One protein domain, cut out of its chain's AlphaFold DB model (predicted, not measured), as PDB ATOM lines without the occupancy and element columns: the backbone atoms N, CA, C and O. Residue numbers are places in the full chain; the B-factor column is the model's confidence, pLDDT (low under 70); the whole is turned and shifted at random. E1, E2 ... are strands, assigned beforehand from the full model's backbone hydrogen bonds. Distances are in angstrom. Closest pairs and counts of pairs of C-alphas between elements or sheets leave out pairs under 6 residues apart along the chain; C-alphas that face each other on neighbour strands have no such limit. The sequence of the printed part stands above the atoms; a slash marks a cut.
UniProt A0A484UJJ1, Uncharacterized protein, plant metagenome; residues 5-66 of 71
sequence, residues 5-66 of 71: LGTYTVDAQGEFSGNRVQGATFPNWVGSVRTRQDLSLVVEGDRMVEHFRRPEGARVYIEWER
ATOM      1  N   LEU A   5     -30.842  35.205  -4.203       83.62
ATOM      2  CA  LEU A   5     -32.153  35.205  -4.846       83.62
ATOM      3  C   LEU A   5     -32.121  34.293  -6.074       83.62
ATOM      4  O   LEU A   5     -31.082  34.139  -6.723       83.62
ATOM      5  N   GLY A   6     -33.251  33.670  -6.383       86.31
ATOM      6  CA  GLY A   6     -33.363  32.724  -7.482       86.31
ATOM      7  C   GLY A   6     -34.664  31.938  -7.430       86.31
ATOM      8  O   GLY A   6     -35.602  32.320  -6.732       86.31
ATOM      9  N   THR A   7     -34.696  30.825  -8.153       88.81
ATOM     10  CA  THR A   7     -35.829  29.897  -8.172       88.81
ATOM     11  C   THR A   7     -35.416  28.542  -7.621       88.81
ATOM     12  O   THR A   7     -34.253  28.145  -7.722       88.81
ATOM     13  N   TYR A   8     -36.380  27.824  -7.056       87.19
ATOM     14  CA  TYR A   8     -36.241  26.425  -6.679       87.19
ATOM     15  C   TYR A   8     -37.434  25.635  -7.213       87.19
ATOM     16  O   TYR A   8     -38.490  26.203  -7.495       87.19
ATOM     17  N   THR A   9     -37.248  24.332  -7.360       89.25
ATOM     18  CA  THR A   9     -38.296  23.386  -7.726       89.25
ATOM     19  C   THR A   9     -38.387  22.298  -6.669       89.25
ATOM     20  O   THR A   9     -37.393  21.953  -6.021       89.25
ATOM     21  N   VAL A  10     -39.587  21.752  -6.512       89.38
ATOM     22  CA  VAL A  10     -39.850  20.550  -5.720       89.38
ATOM     23  C   VAL A  10     -40.408  19.457  -6.625       89.38
ATOM     24  O   VAL A  10     -40.861  19.747  -7.735       89.38
ATOM     25  N   ASP A  11     -40.305  18.203  -6.207       87.94
ATOM     26  CA  ASP A  11     -40.981  17.088  -6.866       87.94
ATOM     27  C   ASP A  11     -42.436  16.933  -6.382       87.94
ATOM     28  O   ASP A  11     -42.963  17.766  -5.641       87.94
ATOM     29  N   ALA A  12     -43.103  15.863  -6.823       90.12
ATOM     30  CA  ALA A  12     -44.491  15.574  -6.467       90.12
ATOM     31  C   ALA A  12     -44.695  15.283  -4.968       90.12
ATOM     32  O   ALA A  12     -45.822  15.352  -4.483       90.12
ATOM     33  N   GLN A  13     -43.624  14.964  -4.240       87.94
ATOM     34  CA  GLN A  13     -43.613  14.691  -2.806       87.94
ATOM     35  C   GLN A  13     -43.300  15.957  -1.990       87.94
ATOM     36  O   GLN A  13     -43.334  15.922  -0.763       87.94
ATOM     37  N   GLY A  14     -43.032  17.083  -2.661       84.12
ATOM     38  CA  GLY A  14     -42.633  18.335  -2.026       84.12
ATOM     39  C   GLY A  14     -41.147  18.386  -1.667       84.12
ATOM     40  O   GLY A  14     -40.717  19.332  -1.008       84.12
ATOM     41  N   GLU A  15     -40.347  17.413  -2.110       86.25
ATOM     42  CA  GLU A  15     -38.911  17.388  -1.855       86.25
ATOM     43  C   GLU A  15     -38.159  18.256  -2.858       86.25
ATOM     44  O   GLU A  15     -38.461  18.283  -4.053       86.25
ATOM     45  N   PHE A  16     -37.098  18.914  -2.397       84.94
ATOM     46  CA  PHE A  16     -36.236  19.732  -3.242       84.94
ATOM     47  C   PHE A  16     -35.733  18.967  -4.475       84.94
ATOM     48  O   PHE A  16     -35.092  17.929  -4.345       84.94
ATOM     49  N   SER A  17     -35.991  19.469  -5.682       86.25
ATOM     50  CA  SER A  17     -35.576  18.825  -6.940       86.25
ATOM     51  C   SER A  17     -34.514  19.609  -7.713       86.25
ATOM     52  O   SER A  17     -33.831  19.035  -8.560       86.25
ATOM     53  N   GLY A  18     -34.314  20.887  -7.392       85.62
ATOM     54  CA  GLY A  18     -33.261  21.701  -7.987       85.62
ATOM     55  C   GLY A  18     -33.429  23.188  -7.704       85.62
ATOM     56  O   GLY A  18     -34.474  23.646  -7.236       85.62
ATOM     57  N   ASN A  19     -32.386  23.968  -7.989       86.31
ATOM     58  CA  ASN A  19     -32.466  25.423  -7.920       86.31
ATOM     59  C   ASN A  19     -31.574  26.115  -8.954       86.31
ATOM     60  O   ASN A  19     -30.561  25.578  -9.410       86.31
ATOM     61  N   ARG A  20     -31.953  27.351  -9.287       84.00
ATOM     62  CA  ARG A  20     -31.150  28.277 -10.087       84.00
ATOM     63  C   ARG A  20     -30.916  29.547  -9.284       84.00
ATOM     64  O   ARG A  20     -31.860  30.253  -8.936       84.00
ATOM     65  N   VAL A  21     -29.648  29.862  -9.036       82.75
ATOM     66  CA  VAL A  21     -29.253  31.097  -8.348       82.75
ATOM     67  C   VAL A  21     -29.102  32.228  -9.364       82.75
ATOM     68  O   VAL A  21     -28.335  32.122 -10.322       82.75
ATOM     69  N   GLN A  22     -29.824  33.324  -9.140       85.88
ATOM     70  CA  GLN A  22     -29.783  34.536  -9.963       85.88
ATOM     71  C   GLN A  22     -28.947  35.650  -9.311       85.88
ATOM     72  O   GLN A  22     -28.360  36.461 -10.018       85.88
ATOM     73  N   GLY A  23     -28.839  35.670  -7.980       81.12
ATOM     74  CA  GLY A  23     -28.009  36.609  -7.220       81.12
ATOM     75  C   GLY A  23     -27.466  35.954  -5.952       81.12
ATOM     76  O   GLY A  23     -28.188  35.178  -5.329       81.12
ATOM     77  N   ALA A  24     -26.221  36.246  -5.557       81.06
ATOM     78  CA  ALA A  24     -25.652  35.798  -4.281       81.06
ATOM     79  C   ALA A  24     -24.526  36.727  -3.792       81.06
ATOM     80  O   ALA A  24     -23.653  37.092  -4.576       81.06
ATOM     81  N   THR A  25     -24.521  37.089  -2.504       74.88
ATOM     82  CA  THR A  25     -23.457  37.907  -1.889       74.88
ATOM     83  C   THR A  25     -22.314  37.069  -1.344       74.88
ATOM     84  O   THR A  25     -21.169  37.511  -1.363       74.88
ATOM     85  N   PHE A  26     -22.599  35.861  -0.860       65.06
ATOM     86  CA  PHE A  26     -21.570  34.911  -0.486       65.06
ATOM     87  C   PHE A  26     -22.157  33.512  -0.347       65.06
ATOM     88  O   PHE A  26     -23.180  33.346   0.321       65.06
ATOM     89  N   PRO A  27     -21.452  32.510  -0.872       64.31
ATOM     90  CA  PRO A  27     -20.449  32.610  -1.932       64.31
ATOM     91  C   PRO A  27     -21.054  33.127  -3.256       64.31
ATOM     92  O   PRO A  27     -22.261  33.025  -3.464       64.31
ATOM     93  N   ASN A  28     -20.236  33.687  -4.161       64.06
ATOM     94  CA  ASN A  28     -20.725  34.098  -5.484       64.06
ATOM     95  C   ASN A  28     -21.117  32.852  -6.297       64.06
ATOM     96  O   ASN A  28     -20.293  31.977  -6.559       64.06
ATOM     97  N   TRP A  29     -22.398  32.772  -6.637       69.00
ATOM     98  CA  TRP A  29     -23.073  31.574  -7.138       69.00
ATOM     99  C   TRP A  29     -23.983  31.851  -8.336       69.00
ATOM    100  O   TRP A  29     -24.749  30.984  -8.760       69.00
ATOM    101  N   VAL A  30     -23.928  33.072  -8.858       73.12
ATOM    102  CA  VAL A  30     -24.763  33.515  -9.972       73.12
ATOM    103  C   VAL A  30     -24.540  32.605 -11.180       73.12
ATOM    104  O   VAL A  30     -23.407  32.364 -11.586       73.12
ATOM    105  N   GLY A  31     -25.629  32.070 -11.738       68.38
ATOM    106  CA  GLY A  31     -25.597  31.227 -12.937       68.38
ATOM    107  C   GLY A  31     -25.404  29.727 -12.690       68.38
ATOM    108  O   GLY A  31     -25.591  28.951 -13.625       68.38
ATOM    109  N   SER A  32     -25.104  29.294 -11.459       70.81
ATOM    110  CA  SER A  32     -25.004  27.863 -11.136       70.81
ATOM    111  C   SER A  32     -26.369  27.166 -11.200       70.81
ATOM    112  O   SER A  32     -27.364  27.673 -10.673       70.81
ATOM    113  N   VAL A  33     -26.391  25.980 -11.813       73.31
ATOM    114  CA  VAL A  33     -27.493  25.010 -11.744       73.31
ATOM    115  C   VAL A  33     -27.052  23.905 -10.798       73.31
ATOM    116  O   VAL A  33     -25.971  23.352 -10.983       73.31
ATOM    117  N   ARG A  34     -27.853  23.616  -9.772       75.50
ATOM    118  CA  ARG A  34     -27.533  22.596  -8.767       75.50
ATOM    119  C   ARG A  34     -28.566  21.495  -8.803       75.50
ATOM    120  O   ARG A  34     -29.769  21.767  -8.820       75.50
ATOM    121  N   THR A  35     -28.075  20.268  -8.801       79.00
ATOM    122  CA  THR A  35     -28.897  19.063  -8.759       79.00
ATOM    123  C   THR A  35     -28.961  18.516  -7.334       79.00
ATOM    124  O   THR A  35     -28.232  18.974  -6.452       79.00
ATOM    125  N   ARG A  36     -29.777  17.478  -7.112       79.00
ATOM    126  CA  ARG A  36     -29.806  16.735  -5.837       79.00
ATOM    127  C   ARG A  36     -28.453  16.131  -5.438       79.00
ATOM    128  O   ARG A  36     -28.251  15.835  -4.267       79.00
ATOM    129  N   GLN A  37     -27.537  15.927  -6.388       78.44
ATOM    130  CA  GLN A  37     -26.189  15.426  -6.092       78.44
ATOM    131  C   GLN A  37     -25.300  16.507  -5.465       78.44
ATOM    132  O   GLN A  37     -24.396  16.192  -4.690       78.44
ATOM    133  N   ASP A  38     -25.569  17.772  -5.790       80.44
ATOM    134  CA  ASP A  38     -24.777  18.920  -5.354       80.44
ATOM    135  C   ASP A  38     -25.359  19.554  -4.090       80.44
ATOM    136  O   ASP A  38     -24.613  20.049  -3.245       80.44
ATOM    137  N   LEU A  39     -26.690  19.552  -3.975       85.19
ATOM    138  CA  LEU A  39     -27.455  20.231  -2.938       85.19
ATOM    139  C   LEU A  39     -28.611  19.349  -2.456       85.19
ATOM    140  O   LEU A  39     -29.486  18.984  -3.242       85.19
ATOM    141  N   SER A  40     -28.656  19.084  -1.153       87.44
ATOM    142  CA  SER A  40     -29.812  18.472  -0.497       87.44
ATOM    143  C   SER A  40     -30.384  19.415   0.551       87.44
ATOM    144  O   SER A  40     -29.637  19.967   1.363       87.44
ATOM    145  N   LEU A  41     -31.706  19.535   0.562       89.38
ATOM    146  CA  LEU A  41     -32.468  20.279   1.555       89.38
ATOM    147  C   LEU A  41     -33.421  19.291   2.221       89.38
ATOM    148  O   LEU A  41     -34.339  18.791   1.573       89.38
ATOM    149  N   VAL A  42     -33.165  18.978   3.489       89.94
ATOM    150  CA  VAL A  42     -33.964  18.030   4.275       89.94
ATOM    151  C   VAL A  42     -34.710  18.812   5.342       89.94
ATOM    152  O   VAL A  42     -34.092  19.550   6.105       89.94
ATOM    153  N   VAL A  43     -36.033  18.675   5.377       89.56
ATOM    154  CA  VAL A  43     -36.897  19.360   6.345       89.56
ATOM    155  C   VAL A  43     -37.411  18.344   7.358       89.56
ATOM    156  O   VAL A  43     -38.080  17.384   6.989       89.56
ATOM    157  N   GLU A  44     -37.146  18.590   8.636       90.56
ATOM    158  CA  GLU A  44     -37.612  17.781   9.763       90.56
ATOM    159  C   GLU A  44     -38.343  18.693  10.756       90.56
ATOM    160  O   GLU A  44     -37.741  19.422  11.550       90.56
ATOM    161  N   GLY A  45     -39.677  18.701  10.673       92.19
ATOM    162  CA  GLY A  45     -40.526  19.597  11.459       92.19
ATOM    163  C   GLY A  45     -40.245  21.077  11.164       92.19
ATOM    164  O   GLY A  45     -40.554  21.588  10.082       92.19
ATOM    165  N   ASP A  46     -39.667  21.768  12.147       93.94
ATOM    166  CA  ASP A  46     -39.313  23.191  12.059       93.94
ATOM    167  C   ASP A  46     -37.848  23.448  11.727       93.94
ATOM    168  O   ASP A  46     -37.434  24.603  11.649       93.94
ATOM    169  N   ARG A  47     -37.060  22.397  11.513       93.88
ATOM    170  CA  ARG A  47     -35.671  22.527  11.091       93.88
ATOM    171  C   ARG A  47     -35.532  22.140   9.635       93.88
ATOM    172  O   ARG A  47     -36.189  21.220   9.155       93.88
ATOM    173  N   MET A  48     -34.653  22.842   8.939       92.62
ATOM    174  CA  MET A  48     -34.181  22.436   7.629       92.62
ATOM    175  C   MET A  48     -32.663  22.393   7.639       92.62
ATOM    176  O   MET A  48     -32.011  23.350   8.050       92.62
ATOM    177  N   VAL A  49     -32.112  21.291   7.152       92.62
ATOM    178  CA  VAL A  49     -30.679  21.115   6.968       92.62
ATOM    179  C   VAL A  49     -30.356  21.199   5.485       92.62
ATOM    180  O   VAL A  49     -30.918  20.477   4.661       92.62
ATOM    181  N   GLU A  50     -29.423  22.079   5.158       89.94
ATOM    182  CA  GLU A  50     -28.856  22.238   3.830       89.94
ATOM    183  C   GLU A  50     -27.443  21.653   3.808       89.94
ATOM    184  O   GLU A  50     -26.545  22.131   4.507       89.94
ATOM    185  N   HIS A  51     -27.238  20.641   2.967       88.50
ATOM    186  CA  HIS A  51     -25.907  20.148   2.629       88.50
ATOM    187  C   HIS A  51     -25.579  20.524   1.197       88.50
ATOM    188  O   HIS A  51     -26.313  20.179   0.271       88.50
ATOM    189  N   PHE A  52     -24.430  21.162   1.015       83.62
ATOM    190  CA  PHE A  52     -23.919  21.502  -0.300       83.62
ATOM    191  C   PHE A  52     -22.489  21.004  -0.470       83.62
ATOM    192  O   PHE A  52     -21.615  21.260   0.369       83.62
ATOM    193  N   ARG A  53     -22.239  20.320  -1.588       81.62
ATOM    194  CA  ARG A  53     -20.908  19.873  -1.984       81.62
ATOM    195  C   ARG A  53     -20.471  20.597  -3.241       81.62
ATOM    196  O   ARG A  53     -21.153  20.598  -4.259       81.62
ATOM    197  N   ARG A  54     -19.279  21.172  -3.171       74.94
ATOM    198  CA  ARG A  54     -18.629  21.763  -4.327       74.94
ATOM    199  C   ARG A  54     -17.884  20.725  -5.158       74.94
ATOM    200  O   ARG A  54     -17.300  19.811  -4.563       74.94
ATOM    201  N   PRO A  55     -17.798  20.912  -6.486       70.75
ATOM    202  CA  PRO A  55     -16.896  20.133  -7.329       70.75
ATOM    203  C   PRO A  55     -15.450  20.165  -6.815       70.75
ATOM    204  O   PRO A  55     -14.794  19.130  -6.756       70.75
ATOM    205  N   GLU A  56     -14.982  21.325  -6.339       76.69
ATOM    206  CA  GLU A  56     -13.642  21.524  -5.767       76.69
ATOM    207  C   GLU A  56     -13.465  20.975  -4.334       76.69
ATOM    208  O   GLU A  56     -12.414  21.145  -3.724       76.69
ATOM    209  N   GLY A  57     -14.480  20.306  -3.774       74.62
ATOM    210  CA  GLY A  57     -14.373  19.540  -2.528       74.62
ATOM    211  C   GLY A  57     -14.798  20.267  -1.250       74.62
ATOM    212  O   GLY A  57     -15.008  19.606  -0.231       74.62
ATOM    213  N   ALA A  58     -15.001  21.586  -1.288       80.88
ATOM    214  CA  ALA A  58     -15.561  22.320  -0.153       80.88
ATOM    215  C   ALA A  58     -16.986  21.837   0.174       80.88
ATOM    216  O   ALA A  58     -17.797  21.588  -0.723       80.88
ATOM    217  N   ARG A  59     -17.295  21.727   1.469       84.50
ATOM    218  CA  ARG A  59     -18.620  21.347   1.973       84.50
ATOM    219  C   ARG A  59     -19.192  22.494   2.786       84.50
ATOM    220  O   ARG A  59     -18.491  23.059   3.621       84.50
ATOM    221  N   VAL A  60     -20.446  22.834   2.525       83.19
ATOM    222  CA  VAL A  60     -21.191  23.831   3.292       83.19
ATOM    223  C   VAL A  60     -22.355  23.124   3.966       83.19
ATOM    224  O   VAL A  60     -23.044  22.323   3.334       83.19
ATOM    225  N   TYR A  61     -22.527  23.417   5.249       88.88
ATOM    226  CA  TYR A  61     -23.607  22.923   6.084       88.88
ATOM    227  C   TYR A  61     -24.335  24.126   6.673       88.88
ATOM    228  O   TYR A  61     -23.687  24.988   7.272       88.88
ATOM    229  N   ILE A  62     -25.646  24.211   6.458       87.31
ATOM    230  CA  ILE A  62     -26.476  25.286   7.006       87.31
ATOM    231  C   ILE A  62     -27.681  24.661   7.691       87.31
ATOM    232  O   ILE A  62     -28.406  23.873   7.087       87.31
ATOM    233  N   GLU A  63     -27.904  25.042   8.943       93.25
ATOM    234  CA  GLU A  63     -29.141  24.742   9.653       93.25
ATOM    235  C   GLU A  63     -30.026  25.976   9.652       93.25
ATOM    236  O   GLU A  63     -29.598  27.084   9.987       93.25
ATOM    237  N   TRP A  64     -31.272  25.761   9.271       91.31
ATOM    238  CA  TRP A  64     -32.313  26.763   9.251       91.31
ATOM    239  C   TRP A  64     -33.392  26.374  10.252       91.31
ATOM    240  O   TRP A  64     -33.786  25.210  10.340       91.31
ATOM    241  N   GLU A  65     -33.909  27.368  10.964       94.88
ATOM    242  CA  GLU A  65     -35.072  27.224  11.830       94.88
ATOM    243  C   GLU A  65     -36.248  27.996  11.232       94.88
ATOM    244  O   GLU A  65     -36.105  29.136  10.775       94.88
ATOM    245  N   ARG A  66     -37.422  27.364  11.209       93.44
ATOM    246  CA  ARG A  66     -38.657  27.982  10.743       93.44
ATOM    247  C   ARG A  66     -39.018  29.127  11.679       93.44
ATOM    248  O   ARG A  66     -39.436  28.913  12.814       93.44
TER     249      ARG A  66
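What this domain is: This is residues 5 to 66 of the 71 residues of an uncharacterized protein of plant metagenome (UniProt A0A484UJJ1). Two small sheets stand one over the other, partly face to face with their strands crossed: the hairpin E1 and E2 over the three-stranded sheet E3, E4 and E5. The two come near each other between E2 and E3, and the long stretch from residue 25 to 38 folds back beside E2, on the side away from E1, before it enters the larger sheet. The printed part has 62 residues, with no named helix and five named strands in the order E1, E2, E3, E4, E5; the class is all strand. The larger sheet has the order E3, E4, E5, and both sheets are antiparallel. The whole is compact, with a radius of gyration of the C-alphas of 11.8 A, and its outline is rounded, 30 by 22 by 21 A.

How they stand to each other: E1, residues 5 to 10, and E2, residues 16 to 24, form a hairpin, antiparallel at 174 degrees. N 7 and O 20 are within hydrogen-bond range at 3.0 A, as are N 17 and O 9 at 2.9 A. E2 bends by 60 degrees at residue 21. Residues 19 to 20 of E2 also pair, antiparallel, with residues 33 to 34. E3, residues 39 to 44, has 3 pairs of C-alphas within 8 A of E2; the closest are those of Phe 16 and Leu 41, 6.1 A apart. E3, E4, residues 47 to 53, and E5, residues 59 to 65, form a meander, each strand the antiparallel neighbour of the one before. E3 and E4 are a hairpin at 164 degrees, with N 42 and O 49 within hydrogen-bond range at 2.9 A. E4 and E5 are a hairpin at 167 degrees, with N 50 and O 62 within range at 2.8 A. E3 and E5 are edge strands, and E4 is the inner one. E1 is apart from E3, E4 and E5, and E2 is apart from E4 and E5.

Where its parts are: E1 begins at C-alpha 5 (-32.153, 35.205, -4.846) and is 16.6 A long from first to last C-alpha. E2, the longest strand by residues, measures 19.3 A. E3 begins at C-alpha 39 (-27.455, 20.231, -2.938) and is 16.4 A long. E4 is 19.9 A long, and E5 is 20.1 A long, ending at C-alpha 65 (-35.072, 27.224, 11.830).

The domain as a whole: The two C-alphas farthest apart are those of Gly 45 and Glu 56, 32.0 A. The printed part has no cut. The link from E2 to E3, 14 residues, is long; the other three links are tight. The mean pLDDT of the printed part is 83.4, and residues 26 to 29 and 31 are under 70.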